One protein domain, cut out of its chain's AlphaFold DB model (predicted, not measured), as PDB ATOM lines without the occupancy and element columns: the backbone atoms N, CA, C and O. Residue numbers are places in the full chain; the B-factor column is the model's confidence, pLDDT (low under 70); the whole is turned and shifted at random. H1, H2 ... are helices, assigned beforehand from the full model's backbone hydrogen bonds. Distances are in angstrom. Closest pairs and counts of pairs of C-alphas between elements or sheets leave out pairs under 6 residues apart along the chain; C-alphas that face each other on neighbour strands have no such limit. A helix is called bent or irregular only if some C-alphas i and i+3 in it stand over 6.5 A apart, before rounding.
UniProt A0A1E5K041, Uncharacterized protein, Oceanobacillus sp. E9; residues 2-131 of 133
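AT A GLANCE: This is residues 2 to 131 of the 133 residues of an uncharacterized protein of Oceanobacillus sp. E9 (UniProt A0A1E5K041). Two long helical hairpins run lengthwise in one rod: H4 and H5 pair along nearly their full length, while H2, with the shorter H1 folded back beside its first part, packs on H4. H2 runs on past H1 to one end of the rod, where residues 53 to 59 stick out, and the short H3 follows there; the turn between H4 and H5 makes the other end. The printed part has 130 residues with five named helices in the order H1, H2, H3, H4, H5 and no named strand, and its class is all helix. It is loose, with a radius of gyration of the C-alphas of 17.9 A and spans of 64 by 28 by 24 A.

IN THESE COORDINATES: H2, residues 24 to 54, is 45.5 A from first to last C-alpha and begins at C-alpha 24 (-6.357, -1.089, -45.004). H5, also 31 residues, takes residues 99 to 129, is 44.6 A long and ends at C-alpha 129 (6.636, -21.495, -17.853). H4, residues 65 to 94, measures 44.4 A; it is neither bent nor irregular, but only just: C-alphas 66 and 69 are 6.4 A apart. H1, residues 2 to 19, measures 25.9 A and begins at C-alpha 2 (-8.665, -18.700, -19.332). H3 is residues 58 to 62.

HOW THE PARTS SIT: H2 touches H4 with residues 34 to 41 alone, at a shallow tilt of 20 degrees, opposite ways; their closest C-alphas, of Tyr 34 and Phe 77, are 7.3 A apart. H1 and H2 form a hairpin at 15 degrees, in which H1 touches H2 with residues 12 to 19 alone; the closest C-alphas, of Thr 19 and Lys 27, are 5.4 A apart. H4 and H5 form a hairpin at 18 degrees, with 30 pairs of C-alphas within 8 A, the closest those of Gly 74 and Asn 121 at 4.7 A. The packing of these touching helices is mostly aligned, at shallow tilts. H1 is close to but not clearly touching H5, the closest C-alphas, of Gln 4 and Leu 127, being 6.7 A apart. H2 and H5 are only just apart, at 8.1 A. H3 and H4 meet only through their link. Each O i to N i+4 pair is within hydrogen-bond range in H1, H2 and H3; in H4 it is 22 of 26 and in H5 26 of 27.

THE WHOLE: The two C-alphas farthest apart, of Glu 56 and Lys 97, are 63.9 A apart. The printed part has no cut, and its four links are tight. Mean pLDDT of the printed part is 80.8; residues 55 to 68 and 125 to 131 are under 70.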
ATOM      1  N   MET A   2      -7.764 -19.870 -19.238       71.19
ATOM      2  CA  MET A   2      -8.665 -18.700 -19.332       71.19
ATOM      3  C   MET A   2      -7.932 -17.344 -19.394       71.19
ATOM      4  O   MET A   2      -8.236 -16.521 -20.249       71.19
ATOM      5  N   ILE A   3      -6.905 -17.140 -18.559       75.19
ATOM      6  CA  ILE A   3      -6.071 -15.920 -18.570       75.19
ATOM      7  C   ILE A   3      -5.332 -15.730 -19.905       75.19
ATOM      8  O   ILE A   3      -5.310 -14.625 -20.435       75.19
ATOM      9  N   GLN A   4      -4.770 -16.802 -20.475       72.44
ATOM     10  CA  GLN A   4      -4.061 -16.756 -21.762       72.44
ATOM     11  C   GLN A   4      -5.008 -16.324 -22.895       72.44
ATOM     12  O   GLN A   4      -4.638 -15.505 -23.732       72.44
ATOM     13  N   LEU A   5      -6.252 -16.817 -22.875       77.06
ATOM     14  CA  LEU A   5      -7.307 -16.429 -23.815       77.06
ATOM     15  C   LEU A   5      -7.678 -14.946 -23.681       77.06
ATOM     16  O   LEU A   5      -7.736 -14.238 -24.683       77.06
ATOM     17  N   ILE A   6      -7.871 -14.463 -22.448       82.06
ATOM     18  CA  ILE A   6      -8.173 -13.048 -22.174       82.06
ATOM     19  C   ILE A   6      -7.041 -12.149 -22.680       82.06
ATOM     20  O   ILE A   6      -7.304 -11.158 -23.358       82.06
ATOM     21  N   ILE A   7      -5.785 -12.508 -22.408       81.75
ATOM     22  CA  ILE A   7      -4.616 -11.740 -22.860       81.75
ATOM     23  C   ILE A   7      -4.528 -11.723 -24.388       81.75
ATOM     24  O   ILE A   7      -4.289 -10.664 -24.965       81.75
ATOM     25  N   GLY A   8      -4.779 -12.855 -25.053       82.81
ATOM     26  CA  GLY A   8      -4.833 -12.915 -26.515       82.81
ATOM     27  C   GLY A   8      -5.914 -12.001 -27.098       82.81
ATOM     28  O   GLY A   8      -5.644 -11.232 -28.019       82.81
ATOM     29  N   ILE A   9      -7.119 -12.009 -26.523       86.88
ATOM     30  CA  ILE A   9      -8.214 -11.124 -26.952       86.88
ATOM     31  C   ILE A   9      -7.829  -9.653 -26.759       86.88
ATOM     32  O   ILE A   9      -7.981  -8.856 -27.685       86.88
ATOM     33  N   LEU A  10      -7.288  -9.292 -25.591       88.75
ATOM     34  CA  LEU A  10      -6.824  -7.929 -25.313       88.75
ATOM     35  C   LEU A  10      -5.725  -7.490 -26.287       88.75
ATOM     36  O   LEU A  10      -5.742  -6.347 -26.743       88.75
ATOM     37  N   PHE A  11      -4.817  -8.393 -26.660       88.12
ATOM     38  CA  PHE A  11      -3.796  -8.124 -27.670       88.12
ATOM     39  C   PHE A  11      -4.416  -7.802 -29.036       88.12
ATOM     40  O   PHE A  11      -4.068  -6.782 -29.632       88.12
ATOM     41  N   PHE A  12      -5.371  -8.603 -29.519       90.75
ATOM     42  CA  PHE A  12      -6.043  -8.338 -30.799       90.75
ATOM     43  C   PHE A  12      -6.889  -7.060 -30.777       90.75
ATOM     44  O   PHE A  12      -6.931  -6.343 -31.777       90.75
ATOM     45  N   ILE A  13      -7.519  -6.730 -29.645       92.00
ATOM     46  CA  ILE A  13      -8.206  -5.442 -29.461       92.00
ATOM     47  C   ILE A  13      -7.196  -4.289 -29.529       92.00
ATOM     48  O   ILE A  13      -7.419  -3.317 -30.248       92.00
ATOM     49  N   GLY A  14      -6.063  -4.406 -28.833       89.12
ATOM     50  CA  GLY A  14      -4.990  -3.413 -28.889       89.12
ATOM     51  C   GLY A  14      -4.453  -3.226 -30.308       89.12
ATOM     52  O   GLY A  14      -4.321  -2.096 -30.773       89.12
ATOM     53  N   LEU A  15      -4.226  -4.324 -31.034       91.25
ATOM     54  CA  LEU A  15      -3.798  -4.307 -32.432       91.25
ATOM     55  C   LEU A  15      -4.844  -3.652 -33.349       91.25
ATOM     56  O   LEU A  15      -4.482  -2.891 -34.251       91.25
ATOM     57  N   TYR A  16      -6.133  -3.921 -33.117       92.00
ATOM     58  CA  TYR A  16      -7.230  -3.272 -33.835       92.00
ATOM     59  C   TYR A  16      -7.182  -1.759 -33.649       92.00
ATOM     60  O   TYR A  16      -7.153  -1.033 -34.637       92.00
ATOM     61  N   ILE A  17      -7.146  -1.300 -32.393       90.75
ATOM     62  CA  ILE A  17      -7.122   0.125 -32.043       90.75
ATOM     63  C   ILE A  17      -5.890   0.789 -32.660       90.75
ATOM     64  O   ILE A  17      -6.011   1.840 -33.282       90.75
ATOM     65  N   LEU A  18      -4.727   0.142 -32.553       89.25
ATOM     66  CA  LEU A  18      -3.464   0.648 -33.081       89.25
ATOM     67  C   LEU A  18      -3.509   0.842 -34.606       89.25
ATOM     68  O   LEU A  18      -3.009   1.835 -35.114       89.25
ATOM     69  N   THR A  19      -4.117  -0.089 -35.341       91.62
ATOM     70  CA  THR A  19      -4.116  -0.087 -36.817       91.62
ATOM     71  C   THR A  19      -5.390   0.487 -37.441       91.62
ATOM     72  O   THR A  19      -5.541   0.442 -38.664       91.62
ATOM     73  N   ASN A  20      -6.327   1.013 -36.644       90.19
ATOM     74  CA  ASN A  20      -7.646   1.404 -37.141       90.19
ATOM     75  C   ASN A  20      -7.610   2.594 -38.111       90.19
ATOM     76  O   ASN A  20      -8.334   2.580 -39.105       90.19
ATOM     77  N   ASP A  21      -6.744   3.570 -37.842       88.50
ATOM     78  CA  ASP A  21      -6.602   4.803 -38.633       88.50
ATOM     79  C   ASP A  21      -5.490   4.701 -39.699       88.50
ATOM     80  O   ASP A  21      -5.067   5.696 -40.304       88.50
ATOM     81  N   GLU A  22      -4.988   3.484 -39.914       91.19
ATOM     82  CA  GLU A  22      -3.934   3.171 -40.870       91.19
ATOM     83  C   GLU A  22      -4.485   2.574 -42.168       91.19
ATOM     84  O   GLU A  22      -5.661   2.223 -42.302       91.19
ATOM     85  N   ALA A  23      -3.612   2.464 -43.170       90.69
ATOM     86  CA  ALA A  23      -3.986   1.908 -44.459       90.69
ATOM     87  C   ALA A  23      -4.560   0.487 -44.312       90.69
ATOM     88  O   ALA A  23      -4.019  -0.357 -43.594       90.69
ATOM     89  N   LYS A  24      -5.632   0.194 -45.063       91.31
ATOM     90  CA  LYS A  24      -6.357  -1.089 -45.004       91.31
ATOM     91  C   LYS A  24      -5.433  -2.305 -45.143       91.31
ATOM     92  O   LYS A  24      -5.663  -3.321 -44.493       91.31
ATOM     93  N   TRP A  25      -4.381  -2.199 -45.960       91.75
ATOM     94  CA  TRP A  25      -3.402  -3.270 -46.140       91.75
ATOM     95  C   TRP A  25      -2.608  -3.553 -44.855       91.75
ATOM     96  O   TRP A  25      -2.441  -4.719 -44.516       91.75
ATOM     97  N   LEU A  26      -2.193  -2.528 -44.098       90.88
ATOM     98  CA  LEU A  26      -1.433  -2.699 -42.855       90.88
ATOM     99  C   LEU A  26      -2.282  -3.419 -41.807       90.88
ATOM    100  O   LEU A  26      -1.807  -4.352 -41.164       90.88
ATOM    101  N   LYS A  27      -3.559  -3.035 -41.695       91.44
ATOM    102  CA  LYS A  27      -4.533  -3.696 -40.820       91.44
ATOM    103  C   LYS A  27      -4.686  -5.175 -41.178       91.44
ATOM    104  O   LYS A  27      -4.519  -6.027 -40.313       91.44
ATOM    105  N   ILE A  28      -4.943  -5.491 -42.450       93.50
ATOM    106  CA  ILE A  28      -5.137  -6.879 -42.906       93.50
ATOM    107  C   ILE A  28      -3.868  -7.713 -42.707       93.50
ATOM    108  O   ILE A  28      -3.949  -8.802 -42.148       93.50
ATOM    109  N   VAL A  29      -2.706  -7.205 -43.128       94.00
ATOM    110  CA  VAL A  29      -1.428  -7.924 -43.017       94.00
ATOM    111  C   VAL A  29      -1.081  -8.178 -41.556       94.00
ATOM    112  O   VAL A  29      -0.729  -9.302 -41.213       94.00
ATOM    113  N   SER A  30      -1.244  -7.180 -40.683       92.56
ATOM    114  CA  SER A  30      -0.983  -7.339 -39.250       92.56
ATOM    115  C   SER A  30      -1.909  -8.391 -38.642       92.56
ATOM    116  O   SER A  30      -1.441  -9.328 -38.000       92.56
ATOM    117  N   PHE A  31      -3.218  -8.298 -38.892       94.25
ATOM    118  CA  PHE A  31      -4.180  -9.273 -38.373       94.25
ATOM    119  C   PHE A  31      -3.914 -10.686 -38.883       94.25
ATOM    120  O   PHE A  31      -3.940 -11.625 -38.088       94.25
ATOM    121  N   ALA A  32      -3.631 -10.845 -40.176       95.12
ATOM    122  CA  ALA A  32      -3.314 -12.140 -40.764       95.12
ATOM    123  C   ALA A  32      -2.036 -12.723 -40.148       95.12
ATOM    124  O   ALA A  32      -2.044 -13.870 -39.704       95.12
ATOM    125  N   TYR A  33      -0.976 -11.915 -40.047       95.00
ATOM    126  CA  TYR A  33       0.294 -12.306 -39.443       95.00
ATOM    127  C   TYR A  33       0.103 -12.808 -38.009       95.00
ATOM    128  O   TYR A  33       0.435 -13.955 -37.715       95.00
ATOM    129  N   TYR A  34      -0.505 -12.003 -37.132       93.00
ATOM    130  CA  TYR A  34      -0.685 -12.390 -35.732       93.00
ATOM    131  C   TYR A  34      -1.692 -13.522 -35.541       93.00
ATOM    132  O   TYR A  34      -1.538 -14.309 -34.608       93.00
ATOM    133  N   SER A  35      -2.693 -13.654 -36.415       92.88
ATOM    134  CA  SER A  35      -3.617 -14.798 -36.389       92.88
ATOM    135  C   SER A  35      -2.885 -16.099 -36.696       92.88
ATOM    136  O   SER A  35      -2.988 -17.054 -35.927       92.88
ATOM    137  N   ILE A  36      -2.092 -16.126 -37.772       93.25
ATOM    138  CA  ILE A  36      -1.280 -17.293 -38.144       93.25
ATOM    139  C   ILE A  36      -0.293 -17.620 -37.022       93.25
ATOM    140  O   ILE A  36      -0.212 -18.771 -36.591       93.25
ATOM    141  N   LEU A  37       0.403 -16.605 -36.506       90.56
ATOM    142  CA  LEU A  37       1.369 -16.768 -35.426       90.56
ATOM    143  C   LEU A  37       0.705 -17.358 -34.172       90.56
ATOM    144  O   LEU A  37       1.241 -18.294 -33.587       90.56
ATOM    145  N   SER A  38      -0.493 -16.883 -33.816       88.12
ATOM    146  CA  SER A  38      -1.276 -17.398 -32.683       88.12
ATOM    147  C   SER A  38      -1.711 -18.851 -32.884       88.12
ATOM    148  O   SER A  38      -1.632 -19.639 -31.947       88.12
ATOM    149  N   ILE A  39      -2.138 -19.232 -34.093       88.81
ATOM    150  CA  ILE A  39      -2.536 -20.616 -34.404       88.81
ATOM    151  C   ILE A  39      -1.344 -21.562 -34.250       88.81
ATOM    152  O   ILE A  39      -1.443 -22.554 -33.528       88.81
ATOM    153  N   ILE A  40      -0.209 -21.244 -34.887       87.31
ATOM    154  CA  ILE A  40       1.006 -22.072 -34.801       87.31
ATOM    155  C   ILE A  40       1.446 -22.196 -33.339       87.31
ATOM    156  O   ILE A  40       1.805 -23.277 -32.874       87.31
ATOM    157  N   PHE A  41       1.355 -21.096 -32.600       82.62
ATOM    158  CA  PHE A  41       1.725 -21.047 -31.199       82.62
ATOM    159  C   PHE A  41       0.827 -21.915 -30.299       82.62
ATOM    160  O   PHE A  41       1.341 -22.672 -29.477       82.62
ATOM    161  N   ILE A  42      -0.498 -21.879 -30.485       83.88
ATOM    162  CA  ILE A  42      -1.449 -22.742 -29.756       83.88
ATOM    163  C   ILE A  42      -1.177 -24.223 -30.047       83.88
ATOM    164  O   ILE A  42      -1.196 -25.046 -29.129       83.88
ATOM    165  N   ILE A  43      -0.890 -24.570 -31.305       85.12
ATOM    166  CA  ILE A  43      -0.546 -25.945 -31.693       85.12
ATOM    167  C   ILE A  43       0.722 -26.402 -30.959       85.12
ATOM    168  O   ILE A  43       0.707 -27.460 -30.327       85.12
ATOM    169  N   GLY A  44       1.787 -25.593 -30.977       80.81
ATOM    170  CA  GLY A  44       3.035 -25.903 -30.270       80.81
ATOM    171  C   GLY A  44       2.846 -26.037 -28.755       80.81
ATOM    172  O   GLY A  44       3.416 -26.927 -28.122       80.81
ATOM    173  N   TYR A  45       1.981 -25.210 -28.164       78.50
ATOM    174  CA  TYR A  45       1.662 -25.283 -26.738       78.50
ATOM    175  C   TYR A  45       0.954 -26.583 -26.355       78.50
ATOM    176  O   TYR A  45       1.329 -27.223 -25.373       78.50
ATOM    177  N   ASN A  46      -0.038 -27.003 -27.139       80.81
ATOM    178  CA  ASN A  46      -0.764 -28.244 -26.875       80.81
ATOM    179  C   ASN A  46       0.141 -29.472 -27.035       80.81
ATOM    180  O   ASN A  46       0.058 -30.401 -26.234       80.81
ATOM    181  N   GLN A  47       1.054 -29.459 -28.013       80.75
ATOM    182  CA  GLN A  47       2.064 -30.513 -28.164       80.75
ATOM    183  C   GLN A  47       2.990 -30.594 -26.945       80.75
ATOM    184  O   GLN A  47       3.270 -31.688 -26.458       80.75
ATOM    185  N   ARG A  48       3.419 -29.443 -26.405       75.25
ATOM    186  CA  ARG A  48       4.179 -29.387 -25.148       75.25
ATOM    187  C   ARG A  48       3.401 -30.001 -23.987       75.25
ATOM    188  O   ARG A  48       3.982 -30.771 -23.231       75.25
ATOM    189  N   LEU A  49       2.135 -29.622 -23.809       77.00
ATOM    190  CA  LEU A  49       1.313 -30.139 -22.712       77.00
ATOM    191  C   LEU A  49       1.180 -31.662 -22.793       77.00
ATOM    192  O   LEU A  49       1.451 -32.338 -21.806       77.00
ATOM    193  N   ALA A  50       0.886 -32.195 -23.982       76.38
ATOM    194  CA  ALA A  50       0.806 -33.637 -24.206       76.38
ATOM    195  C   ALA A  50       2.135 -34.354 -23.899       76.38
ATOM    196  O   ALA A  50       2.135 -35.447 -23.337       76.38
ATOM    197  N   PHE A  51       3.275 -33.735 -24.226       74.44
ATOM    198  CA  PHE A  51       4.593 -34.282 -23.894       74.44
ATOM    199  C   PHE A  51       4.868 -34.277 -22.382       74.44
ATOM    200  O   PHE A  51       5.417 -35.244 -21.860       74.44
ATOM    201  N   ILE A  52       4.472 -33.213 -21.671       73.00
ATOM    202  CA  ILE A  52       4.607 -33.121 -20.207       73.00
ATOM    203  C   ILE A  52       3.787 -34.214 -19.522       73.00
ATOM    204  O   ILE A  52       4.323 -34.910 -18.665       73.00
ATOM    205  N   GLU A  53       2.527 -34.392 -19.927       72.19
ATOM    206  CA  GLU A  53       1.620 -35.408 -19.369       72.19
ATOM    207  C   GLU A  53       2.139 -36.843 -19.555       72.19
ATOM    208  O   GLU A  53       1.867 -37.708 -18.727       72.19
ATOM    209  N   GLN A  54       2.910 -37.099 -20.617       71.50
ATOM    210  CA  GLN A  54       3.502 -38.409 -20.907       71.50
ATOM    211  C   GLN A  54       4.873 -38.629 -20.249       71.50
ATOM    212  O   GLN A  54       5.376 -39.754 -20.240       71.50
ATOM    213  N   SER A  55       5.505 -37.580 -19.722       65.88
ATOM    214  CA  SER A  55       6.849 -37.657 -19.150       65.88
ATOM    215  C   SER A  55       6.805 -37.884 -17.633       65.88
ATOM    216  O   SER A  55       6.260 -37.075 -16.891       65.88
ATOM    217  N   GLU A  56       7.440 -38.954 -17.144       60.91
ATOM    218  CA  GLU A  56       7.476 -39.289 -15.706       60.91
ATOM    219  C   GLU A  56       8.296 -38.299 -14.851       60.91
ATOM    220  O   GLU A  56       8.222 -38.321 -13.625       60.91
ATOM    221  N   THR A  57       9.097 -37.419 -15.467       58.88
ATOM    222  CA  THR A  57       9.937 -36.442 -14.751       58.88
ATOM    223  C   THR A  57       9.915 -35.064 -15.417       58.88
ATOM    224  O   THR A  57      10.525 -34.846 -16.463       58.88
ATOM    225  N   ILE A  58       9.288 -34.096 -14.739       59.12
ATOM    226  CA  ILE A  58       9.175 -32.676 -15.141       59.12
ATOM    227  C   ILE A  58      10.556 -32.035 -15.401       59.12
ATOM    228  O   ILE A  58      10.703 -31.161 -16.254       59.12
ATOM    229  N   ILE A  59      11.595 -32.514 -14.708       54.47
ATOM    230  CA  ILE A  59      12.962 -31.972 -14.754       54.47
ATOM    231  C   ILE A  59      13.621 -32.193 -16.129       54.47
ATOM    232  O   ILE A  59      14.273 -31.287 -16.639       54.47
ATOM    233  N   LYS A  60      13.387 -33.339 -16.791       50.66
ATOM    234  CA  LYS A  60      13.918 -33.603 -18.146       50.66
ATOM    235  C   LYS A  60      13.211 -32.798 -19.236       50.66
ATOM    236  O   LYS A  60      13.743 -32.642 -20.333       50.66
ATOM    237  N   VAL A  61      12.013 -32.292 -18.946       54.41
ATOM    238  CA  VAL A  61      11.268 -31.447 -19.874       54.41
ATOM    239  C   VAL A  61      11.899 -30.059 -19.923       54.41
ATOM    240  O   VAL A  61      12.184 -29.583 -21.009       54.41
ATOM    241  N   ALA A  62      12.198 -29.425 -18.786       53.28
ATOM    242  CA  ALA A  62      12.706 -28.047 -18.754       53.28
ATOM    243  C   ALA A  62      14.035 -27.829 -19.516       53.28
ATOM    244  O   ALA A  62      14.266 -26.737 -20.029       53.28
ATOM    245  N   GLU A  63      14.876 -28.860 -19.637       53.44
ATOM    246  CA  GLU A  63      16.168 -28.806 -20.345       53.44
ATOM    247  C   GLU A  63      16.071 -29.117 -21.850       53.44
ATOM    248  O   GLU A  63      17.073 -29.065 -22.567       53.44
ATOM    249  N   ASN A  64      14.882 -29.445 -22.367       57.00
ATOM    250  CA  ASN A  64      14.741 -29.834 -23.764       57.00
ATOM    251  C   ASN A  64      14.878 -28.601 -24.693       57.00
ATOM    252  O   ASN A  64      14.138 -27.628 -24.535       57.00
ATOM    253  N   PRO A  65      15.759 -28.616 -25.713       53.94
ATOM    254  CA  PRO A  65      15.907 -27.521 -26.682       53.94
ATOM    255  C   PRO A  65      14.606 -27.164 -27.426       53.94
ATOM    256  O   PRO A  65      14.461 -26.028 -27.891       53.94
ATOM    257  N   LEU A  66      13.618 -28.072 -27.437       51.00
ATOM    258  CA  LEU A  66      12.214 -27.826 -27.802       51.00
ATOM    259  C   LEU A  66      11.479 -26.839 -26.870       51.00
ATOM    260  O   LEU A  66      10.266 -26.717 -26.979       51.00
ATOM    261  N   PHE A  67      12.157 -26.122 -25.972       59.12
ATOM    262  CA  PHE A  67      11.593 -25.031 -25.164       59.12
ATOM    263  C   PHE A  67      12.104 -23.638 -25.558       59.12
ATOM    264  O   PHE A  67      11.468 -22.625 -25.267       59.12
ATOM    265  N   SER A  68      13.154 -23.569 -26.379       67.62
ATOM    266  CA  SER A  68      13.648 -22.308 -26.955       67.62
ATOM    267  C   SER A  68      12.656 -21.628 -27.916       67.62
ATOM    268  O   SER A  68      12.708 -20.411 -28.100       67.62
ATOM    269  N   TRP A  69      11.707 -22.374 -28.500       74.56
ATOM    270  CA  TRP A  69      10.720 -21.812 -29.431       74.56
ATOM    271  C   TRP A  69       9.791 -20.797 -28.766       74.56
ATOM    272  O   TRP A  69       9.379 -19.861 -29.436       74.56
ATOM    273  N   VAL A  70       9.493 -20.917 -27.466       77.25
ATOM    274  CA  VAL A  70       8.659 -19.926 -26.759       77.25
ATOM    275  C   VAL A  70       9.326 -18.554 -26.813       77.25
ATOM    276  O   VAL A  70       8.674 -17.556 -27.107       77.25
ATOM    277  N   THR A  71      10.645 -18.512 -26.615       76.44
ATOM    278  CA  THR A  71      11.442 -17.288 -26.732       76.44
ATOM    279  C   THR A  71      11.468 -16.773 -28.170       76.44
ATOM    280  O   THR A  71      11.308 -15.575 -28.396       76.44
ATOM    281  N   VAL A  72      11.612 -17.663 -29.159       82.62
ATOM    282  CA  VAL A  72      11.552 -17.293 -30.585       82.62
ATOM    283  C   VAL A  72      10.193 -16.684 -30.936       82.62
ATOM    284  O   VAL A  72      10.141 -15.623 -31.551       82.62
ATOM    285  N   PHE A  73       9.093 -17.301 -30.504       83.19
ATOM    286  CA  PHE A  73       7.747 -16.769 -30.701       83.19
ATOM    287  C   PHE A  73       7.535 -15.454 -29.958       83.19
ATOM    288  O   PHE A  73       6.930 -14.548 -30.525       83.19
ATOM    289  N   GLY A  74       8.098 -15.303 -28.756       81.56
ATOM    290  CA  GLY A  74       8.132 -14.027 -28.044       81.56
ATOM    291  C   GLY A  74       8.706 -12.908 -28.915       81.56
ATOM    292  O   GLY A  74       8.076 -11.861 -29.052       81.56
ATOM    293  N   TYR A  75       9.830 -13.156 -29.597       85.00
ATOM    294  CA  TYR A  75      10.413 -12.200 -30.546       85.00
ATOM    295  C   TYR A  75       9.578 -12.000 -31.817       85.00
ATOM    296  O   TYR A  75       9.449 -10.868 -32.285       85.00
ATOM    297  N   LEU A  76       8.990 -13.067 -32.371       88.88
ATOM    298  CA  LEU A  76       8.114 -12.978 -33.547       88.88
ATOM    299  C   LEU A  76       6.820 -12.206 -33.256       88.88
ATOM    300  O   LEU A  76       6.270 -11.582 -34.156       88.88
ATOM    301  N   PHE A  77       6.347 -12.194 -32.009       87.19
ATOM    302  CA  PHE A  77       5.257 -11.318 -31.591       87.19
ATOM    303  C   PHE A  77       5.750  -9.893 -31.313       87.19
ATOM    304  O   PHE A  77       5.151  -8.930 -31.792       87.19
ATOM    305  N   SER A  78       6.838  -9.732 -30.553       86.62
ATOM    306  CA  SER A  78       7.255  -8.422 -30.047       86.62
ATOM    307  C   SER A  78       7.867  -7.524 -31.121       86.62
ATOM    308  O   SER A  78       7.533  -6.343 -31.183       86.62
ATOM    309  N   ILE A  79       8.752  -8.046 -31.979       88.56
ATOM    310  CA  ILE A  79       9.502  -7.224 -32.942       88.56
ATOM    311  C   ILE A  79       8.566  -6.599 -33.985       88.56
ATOM    312  O   ILE A  79       8.595  -5.374 -34.132       88.56
ATOM    313  N   PRO A  80       7.693  -7.356 -34.680       89.88
ATOM    314  CA  PRO A  80       6.760  -6.756 -35.629       89.88
ATOM    315  C   PRO A  80       5.802  -5.778 -34.949       89.88
ATOM    316  O   PRO A  80       5.440  -4.765 -35.546       89.88
ATOM    317  N   PHE A  81       5.434  -6.025 -33.687       89.12
ATOM    318  CA  PHE A  81       4.558  -5.132 -32.933       89.12
ATOM    319  C   PHE A  81       5.256  -3.800 -32.681       89.12
ATOM    320  O   PHE A  81       4.706  -2.749 -33.004       89.12
ATOM    321  N   MET A  82       6.506  -3.845 -32.212       88.94
ATOM    322  CA  MET A  82       7.339  -2.658 -32.028       88.94
ATOM    323  C   MET A  82       7.526  -1.886 -33.335       88.94
ATOM    324  O   MET A  82       7.449  -0.660 -33.317       88.94
ATOM    325  N   LEU A  83       7.725  -2.571 -34.467       89.88
ATOM    326  CA  LEU A  83       7.856  -1.928 -35.779       89.88
ATOM    327  C   LEU A  83       6.569  -1.209 -36.201       89.88
ATOM    328  O   LEU A  83       6.630  -0.050 -36.615       89.88
ATOM    329  N   ILE A  84       5.409  -1.857 -36.059       90.38
ATOM    330  CA  ILE A  84       4.104  -1.250 -36.367       90.38
ATOM    331  C   ILE A  84       3.858  -0.041 -35.456       90.38
ATOM    332  O   ILE A  84       3.521   1.040 -35.943       90.38
ATOM    333  N   SER A  85       4.080  -0.188 -34.147       88.88
ATOM    334  CA  SER A  85       3.934   0.908 -33.187       88.88
ATOM    335  C   SER A  85       4.883   2.068 -33.485       88.88
ATOM    336  O   SER A  85       4.472   3.223 -33.412       88.88
ATOM    337  N   PHE A  86       6.133   1.783 -33.855       88.88
ATOM    338  CA  PHE A  86       7.119   2.805 -34.203       88.88
ATOM    339  C   PHE A  86       6.742   3.555 -35.485       88.88
ATOM    340  O   PHE A  86       6.849   4.780 -35.533       88.88
ATOM    341  N   TYR A  87       6.258   2.848 -36.507       90.25
ATOM    342  CA  TYR A  87       5.777   3.460 -37.746       90.25
ATOM    343  C   TYR A  87       4.621   4.443 -37.483       90.25
ATOM    344  O   TYR A  87       4.677   5.599 -37.914       90.25
ATOM    345  N   ILE A  88       3.616   4.018 -36.714       87.69
ATOM    346  CA  ILE A  88       2.465   4.862 -36.348       87.69
ATOM    347  C   ILE A  88       2.923   6.053 -35.501       87.69
ATOM    348  O   ILE A  88       2.509   7.192 -35.731       87.69
ATOM    349  N   LEU A  89       3.837   5.815 -34.559       85.31
ATOM    350  CA  LEU A  89       4.418   6.867 -33.736       85.31
ATOM    351  C   LEU A  89       5.096   7.940 -34.585       85.31
ATOM    352  O   LEU A  89       4.866   9.129 -34.367       85.31
ATOM    353  N   LEU A  90       5.935   7.533 -35.539       86.56
ATOM    354  CA  LEU A  90       6.651   8.460 -36.408       86.56
ATOM    355  C   LEU A  90       5.660   9.383 -37.126       86.56
ATOM    356  O   LEU A  90       5.848  10.600 -37.142       86.56
ATOM    357  N   ARG A  91       4.565   8.819 -37.646       86.56
ATOM    358  CA  ARG A  91       3.495   9.574 -38.308       86.56
ATOM    359  C   ARG A  91       2.859  10.610 -37.374       86.56
ATOM    360  O   ARG A  91       2.722  11.765 -37.776       86.56
ATOM    361  N   ILE A  92       2.534  10.235 -36.134       86.06
ATOM    362  CA  ILE A  92       1.965  11.148 -35.123       86.06
ATOM    363  C   ILE A  92       2.964  12.263 -34.778       86.06
ATOM    364  O   ILE A  92       2.626  13.446 -34.789       86.06
ATOM    365  N   VAL A  93       4.219  11.903 -34.511       86.38
ATOM    366  CA  VAL A  93       5.281  12.837 -34.106       86.38
ATOM    367  C   VAL A  93       5.595  13.849 -35.211       86.38
ATOM    368  O   VAL A  93       5.869  15.015 -34.920       86.38
ATOM    369  N   LEU A  94       5.526  13.444 -36.481       87.12
ATOM    370  CA  LEU A  94       5.745  14.334 -37.626       87.12
ATOM    371  C   LEU A  94       4.663  15.416 -37.774       87.12
ATOM    372  O   LEU A  94       4.952  16.477 -38.323       87.12
ATOM    373  N   GLN A  95       3.456  15.197 -37.248       87.44
ATOM    374  CA  GLN A  95       2.371  16.186 -37.278       87.44
ATOM    375  C   GLN A  95       2.506  17.265 -36.186       87.44
ATOM    376  O   GLN A  95       1.829  18.296 -36.232       87.44
ATOM    377  N   ILE A  96       3.396  17.071 -35.208       89.88
ATOM    378  CA  ILE A  96       3.587  17.998 -34.089       89.88
ATOM    379  C   ILE A  96       4.503  19.151 -34.515       89.88
ATOM    380  O   ILE A  96       5.700  18.975 -34.729       89.88
ATOM    381  N   LYS A  97       3.951  20.369 -34.559       89.25
ATOM    382  CA  LYS A  97       4.708  21.589 -34.903       89.25
ATOM    383  C   LYS A  97       5.664  22.056 -33.797       89.25
ATOM    384  O   LYS A  97       6.705  22.634 -34.083       89.25
ATOM    385  N   ASN A  98       5.309  21.844 -32.528       93.00
ATOM    386  CA  ASN A  98       6.107  22.307 -31.391       93.00
ATOM    387  C   ASN A  98       7.262  21.332 -31.108       93.00
ATOM    388  O   ASN A  98       7.019  20.200 -30.696       93.00
ATOM    389  N   GLN A  99       8.504  21.796 -31.272       88.19
ATOM    390  CA  GLN A  99       9.718  20.983 -31.111       88.19
ATOM    391  C   GLN A  99       9.859  20.368 -29.711       88.19
ATOM    392  O   GLN A  99      10.201  19.196 -29.585       88.19
ATOM    393  N   LEU A 100       9.532  21.114 -28.653       89.88
ATOM    394  CA  LEU A 100       9.667  20.645 -27.270       89.88
ATOM    395  C   LEU A 100       8.638  19.543 -26.963       89.88
ATOM    396  O   LEU A 100       8.977  18.499 -26.409       89.88
ATOM    397  N   LYS A 101       7.393  19.724 -27.429       86.75
ATOM    398  CA  LYS A 101       6.356  18.677 -27.361       86.75
ATOM    399  C   LYS A 101       6.720  17.457 -28.204       86.75
ATOM    400  O   LYS A 101       6.486  16.336 -27.770       86.75
ATOM    401  N   LYS A 102       7.299  17.670 -29.389       88.31
ATOM    402  CA  LYS A 102       7.729  16.606 -30.301       88.31
ATOM    403  C   LYS A 102       8.770  15.704 -29.639       88.31
ATOM    404  O   LYS A 102       8.591  14.490 -29.633       88.31
ATOM    405  N   VAL A 103       9.794  16.298 -29.020       88.31
ATOM    406  CA  VAL A 103      10.836  15.566 -28.282       88.31
ATOM    407  C   VAL A 103      10.236  14.808 -27.096       88.31
ATOM    408  O   VAL A 103      10.435  13.599 -27.002       88.31
ATOM    409  N   LEU A 104       9.431  15.463 -26.251       89.00
ATOM    410  CA  LEU A 104       8.802  14.815 -25.090       89.00
ATOM    411  C   LEU A 104       7.914  13.625 -25.478       89.00
ATOM    412  O   LEU A 104       8.040  12.550 -24.897       89.00
ATOM    413  N   ILE A 105       7.043  13.799 -26.475       87.00
ATOM    414  CA  ILE A 105       6.130  12.744 -26.935       87.00
ATOM    415  C   ILE A 105       6.918  11.601 -27.569       87.00
ATOM    416  O   ILE A 105       6.654  10.445 -27.254       87.00
ATOM    417  N   SER A 106       7.916  11.905 -28.405       86.12
ATOM    418  CA  SER A 106       8.761  10.870 -29.004       86.12
ATOM    419  C   SER A 106       9.514  10.056 -27.946       86.12
ATOM    420  O   SER A 106       9.492   8.832 -28.019       86.12
ATOM    421  N   GLY A 107      10.090  10.699 -26.924       86.75
ATOM    422  CA  GLY A 107      10.787  10.017 -25.832       86.75
ATOM    423  C   GLY A 107       9.861   9.139 -24.990       86.75
ATOM    424  O   GLY A 107      10.166   7.967 -24.768       86.75
ATOM    425  N   LEU A 108       8.701   9.669 -24.580       85.56
ATOM    426  CA  LEU A 108       7.704   8.918 -23.812       85.56
ATOM    427  C   LEU A 108       7.214   7.685 -24.578       85.56
ATOM    428  O   LEU A 108       7.124   6.594 -24.023       85.56
ATOM    429  N   PHE A 109       6.916   7.838 -25.865       83.12
ATOM    430  CA  PHE A 109       6.438   6.724 -26.671       83.12
ATOM    431  C   PHE A 109       7.520   5.696 -26.974       83.12
ATOM    432  O   PHE A 109       7.231   4.505 -26.961       83.12
ATOM    433  N   LEU A 110       8.756   6.123 -27.228       86.12
ATOM    434  CA  LEU A 110       9.866   5.200 -27.449       86.12
ATOM    435  C   LEU A 110      10.120   4.378 -26.177       86.12
ATOM    436  O   LEU A 110      10.278   3.160 -26.254       86.12
ATOM    437  N   PHE A 111      10.019   5.014 -25.007       86.75
ATOM    438  CA  PHE A 111      10.006   4.321 -23.722       86.75
ATOM    439  C   PHE A 111       8.853   3.310 -23.620       86.75
ATOM    440  O   PHE A 111       9.104   2.155 -23.279       86.75
ATOM    441  N   ILE A 112       7.617   3.686 -23.969       84.44
ATOM    442  CA  ILE A 112       6.463   2.767 -23.961       84.44
ATOM    443  C   ILE A 112       6.689   1.584 -24.911       84.44
ATOM    444  O   ILE A 112       6.457   0.449 -24.513       84.44
ATOM    445  N   ILE A 113       7.176   1.810 -26.135       84.12
ATOM    446  CA  ILE A 113       7.418   0.747 -27.126       84.12
ATOM    447  C   ILE A 113       8.478  -0.236 -26.623       84.12
ATOM    448  O   ILE A 113       8.267  -1.445 -26.702       84.12
ATOM    449  N   LEU A 114       9.596   0.260 -26.084       81.94
ATOM    450  CA  LEU A 114      10.644  -0.593 -25.514       81.94
ATOM    451  C   LEU A 114      10.128  -1.380 -24.309       81.94
ATOM    452  O   LEU A 114      10.375  -2.579 -24.200       81.94
ATOM    453  N   THR A 115       9.367  -0.716 -23.442       81.56
ATOM    454  CA  THR A 115       8.780  -1.313 -22.242       81.56
ATOM    455  C   THR A 115       7.789  -2.411 -22.620       81.56
ATOM    456  O   THR A 115       7.948  -3.553 -22.203       81.56
ATOM    457  N   VAL A 116       6.810  -2.115 -23.479       80.56
ATOM    458  CA  VAL A 116       5.807  -3.084 -23.948       80.56
ATOM    459  C   VAL A 116       6.459  -4.219 -24.734       80.56
ATOM    460  O   VAL A 116       6.094  -5.371 -24.526       80.56
ATOM    461  N   GLY A 117       7.443  -3.932 -25.588       76.06
ATOM    462  CA  GLY A 117       8.188  -4.955 -26.324       76.06
ATOM    463  C   GLY A 117       8.946  -5.913 -25.402       76.06
ATOM    464  O   GLY A 117       8.880  -7.129 -25.582       76.06
ATOM    465  N   HIS A 118       9.607  -5.382 -24.372       76.31
ATOM    466  CA  HIS A 118      10.290  -6.185 -23.360       76.31
ATOM    467  C   HIS A 118       9.304  -7.014 -22.520       76.31
ATOM    468  O   HIS A 118       9.479  -8.225 -22.365       76.31
ATOM    469  N   PHE A 119       8.225  -6.388 -22.036       78.00
ATOM    470  CA  PHE A 119       7.202  -7.063 -21.237       78.00
ATOM    471  C   PHE A 119       6.372  -8.066 -22.039       78.00
ATOM    472  O   PHE A 119       5.910  -9.038 -21.456       78.00
ATOM    473  N   MET A 120       6.214  -7.895 -23.354       74.56
ATOM    474  CA  MET A 120       5.608  -8.897 -24.237       74.56
ATOM    475  C   MET A 120       6.397 -10.204 -24.183       74.56
ATOM    476  O   MET A 120       5.814 -11.255 -23.940       74.56
ATOM    477  N   ASN A 121       7.724 -10.150 -24.312       71.31
ATOM    478  CA  ASN A 121       8.558 -11.350 -24.232       71.31
ATOM    479  C   ASN A 121       8.478 -11.997 -22.834       71.31
ATOM    480  O   ASN A 121       8.301 -13.207 -22.699       71.31
ATOM    481  N   LEU A 122       8.495 -11.175 -21.782       70.12
ATOM    482  CA  LEU A 122       8.348 -11.641 -20.402       70.12
ATOM    483  C   LEU A 122       6.963 -12.260 -20.132       70.12
ATOM    484  O   LEU A 122       6.884 -13.296 -19.478       70.12
ATOM    485  N   LEU A 123       5.885 -11.695 -20.687       71.88
ATOM    486  CA  LEU A 123       4.534 -12.267 -20.661       71.88
ATOM    487  C   LEU A 123       4.481 -13.609 -21.395       71.88
ATOM    488  O   LEU A 123       3.879 -14.547 -20.881       71.88
ATOM    489  N   PHE A 124       5.138 -13.731 -22.552       70.12
ATOM    490  CA  PHE A 124       5.264 -15.001 -23.276       70.12
ATOM    491  C   PHE A 124       6.023 -16.059 -22.470       70.12
ATOM    492  O   PHE A 124       5.695 -17.235 -22.548       70.12
ATOM    493  N   ILE A 125       7.002 -15.677 -21.655       67.94
ATOM    494  CA  ILE A 125       7.687 -16.623 -20.767       67.94
ATOM    495  C   ILE A 125       6.778 -16.988 -19.582       67.94
ATOM    496  O   ILE A 125       6.554 -18.167 -19.312       67.94
ATOM    497  N   LEU A 126       6.193 -16.003 -18.896       67.19
ATOM    498  CA  LEU A 126       5.354 -16.220 -17.710       67.19
ATOM    499  C   LEU A 126       4.080 -17.008 -18.004       67.19
ATOM    500  O   LEU A 126       3.722 -17.896 -17.235       67.19
ATOM    501  N   LEU A 127       3.415 -16.737 -19.125       66.62
ATOM    502  CA  LEU A 127       2.203 -17.458 -19.512       66.62
ATOM    503  C   LEU A 127       2.460 -18.935 -19.837       66.62
ATOM    504  O   LEU A 127       1.496 -19.696 -19.895       66.62
ATOM    505  N   PHE A 128       3.718 -19.335 -20.053       63.47
ATOM    506  CA  PHE A 128       4.082 -20.653 -20.586       63.47
ATOM    507  C   PHE A 128       4.919 -21.490 -19.620       63.47
ATOM    508  O   PHE A 128       4.703 -22.698 -19.503       63.47
ATOM    509  N   TYR A 129       5.844 -20.858 -18.903       62.25
ATOM    510  CA  TYR A 129       6.636 -21.495 -17.853       62.25
ATOM    511  C   TYR A 129       6.026 -21.294 -16.464       62.25
ATOM    512  O   TYR A 129       6.162 -22.165 -15.610       62.25
ATOM    513  N   GLY A 130       5.299 -20.196 -16.238       52.53
ATOM    514  CA  GLY A 130       4.746 -19.847 -14.927       52.53
ATOM    515  C   GLY A 130       3.574 -20.715 -14.460       52.53
ATOM    516  O   GLY A 130       3.213 -20.647 -13.295       52.53
ATOM    517  N   THR A 131       2.995 -21.559 -15.321       48.88
ATOM    518  CA  THR A 131       1.930 -22.505 -14.935       48.88
ATOM    519  C   THR A 131       2.464 -23.842 -14.407       48.88
ATOM    520  O   THR A 131       1.704 -24.800 -14.329       48.88
TER     521      THR A 131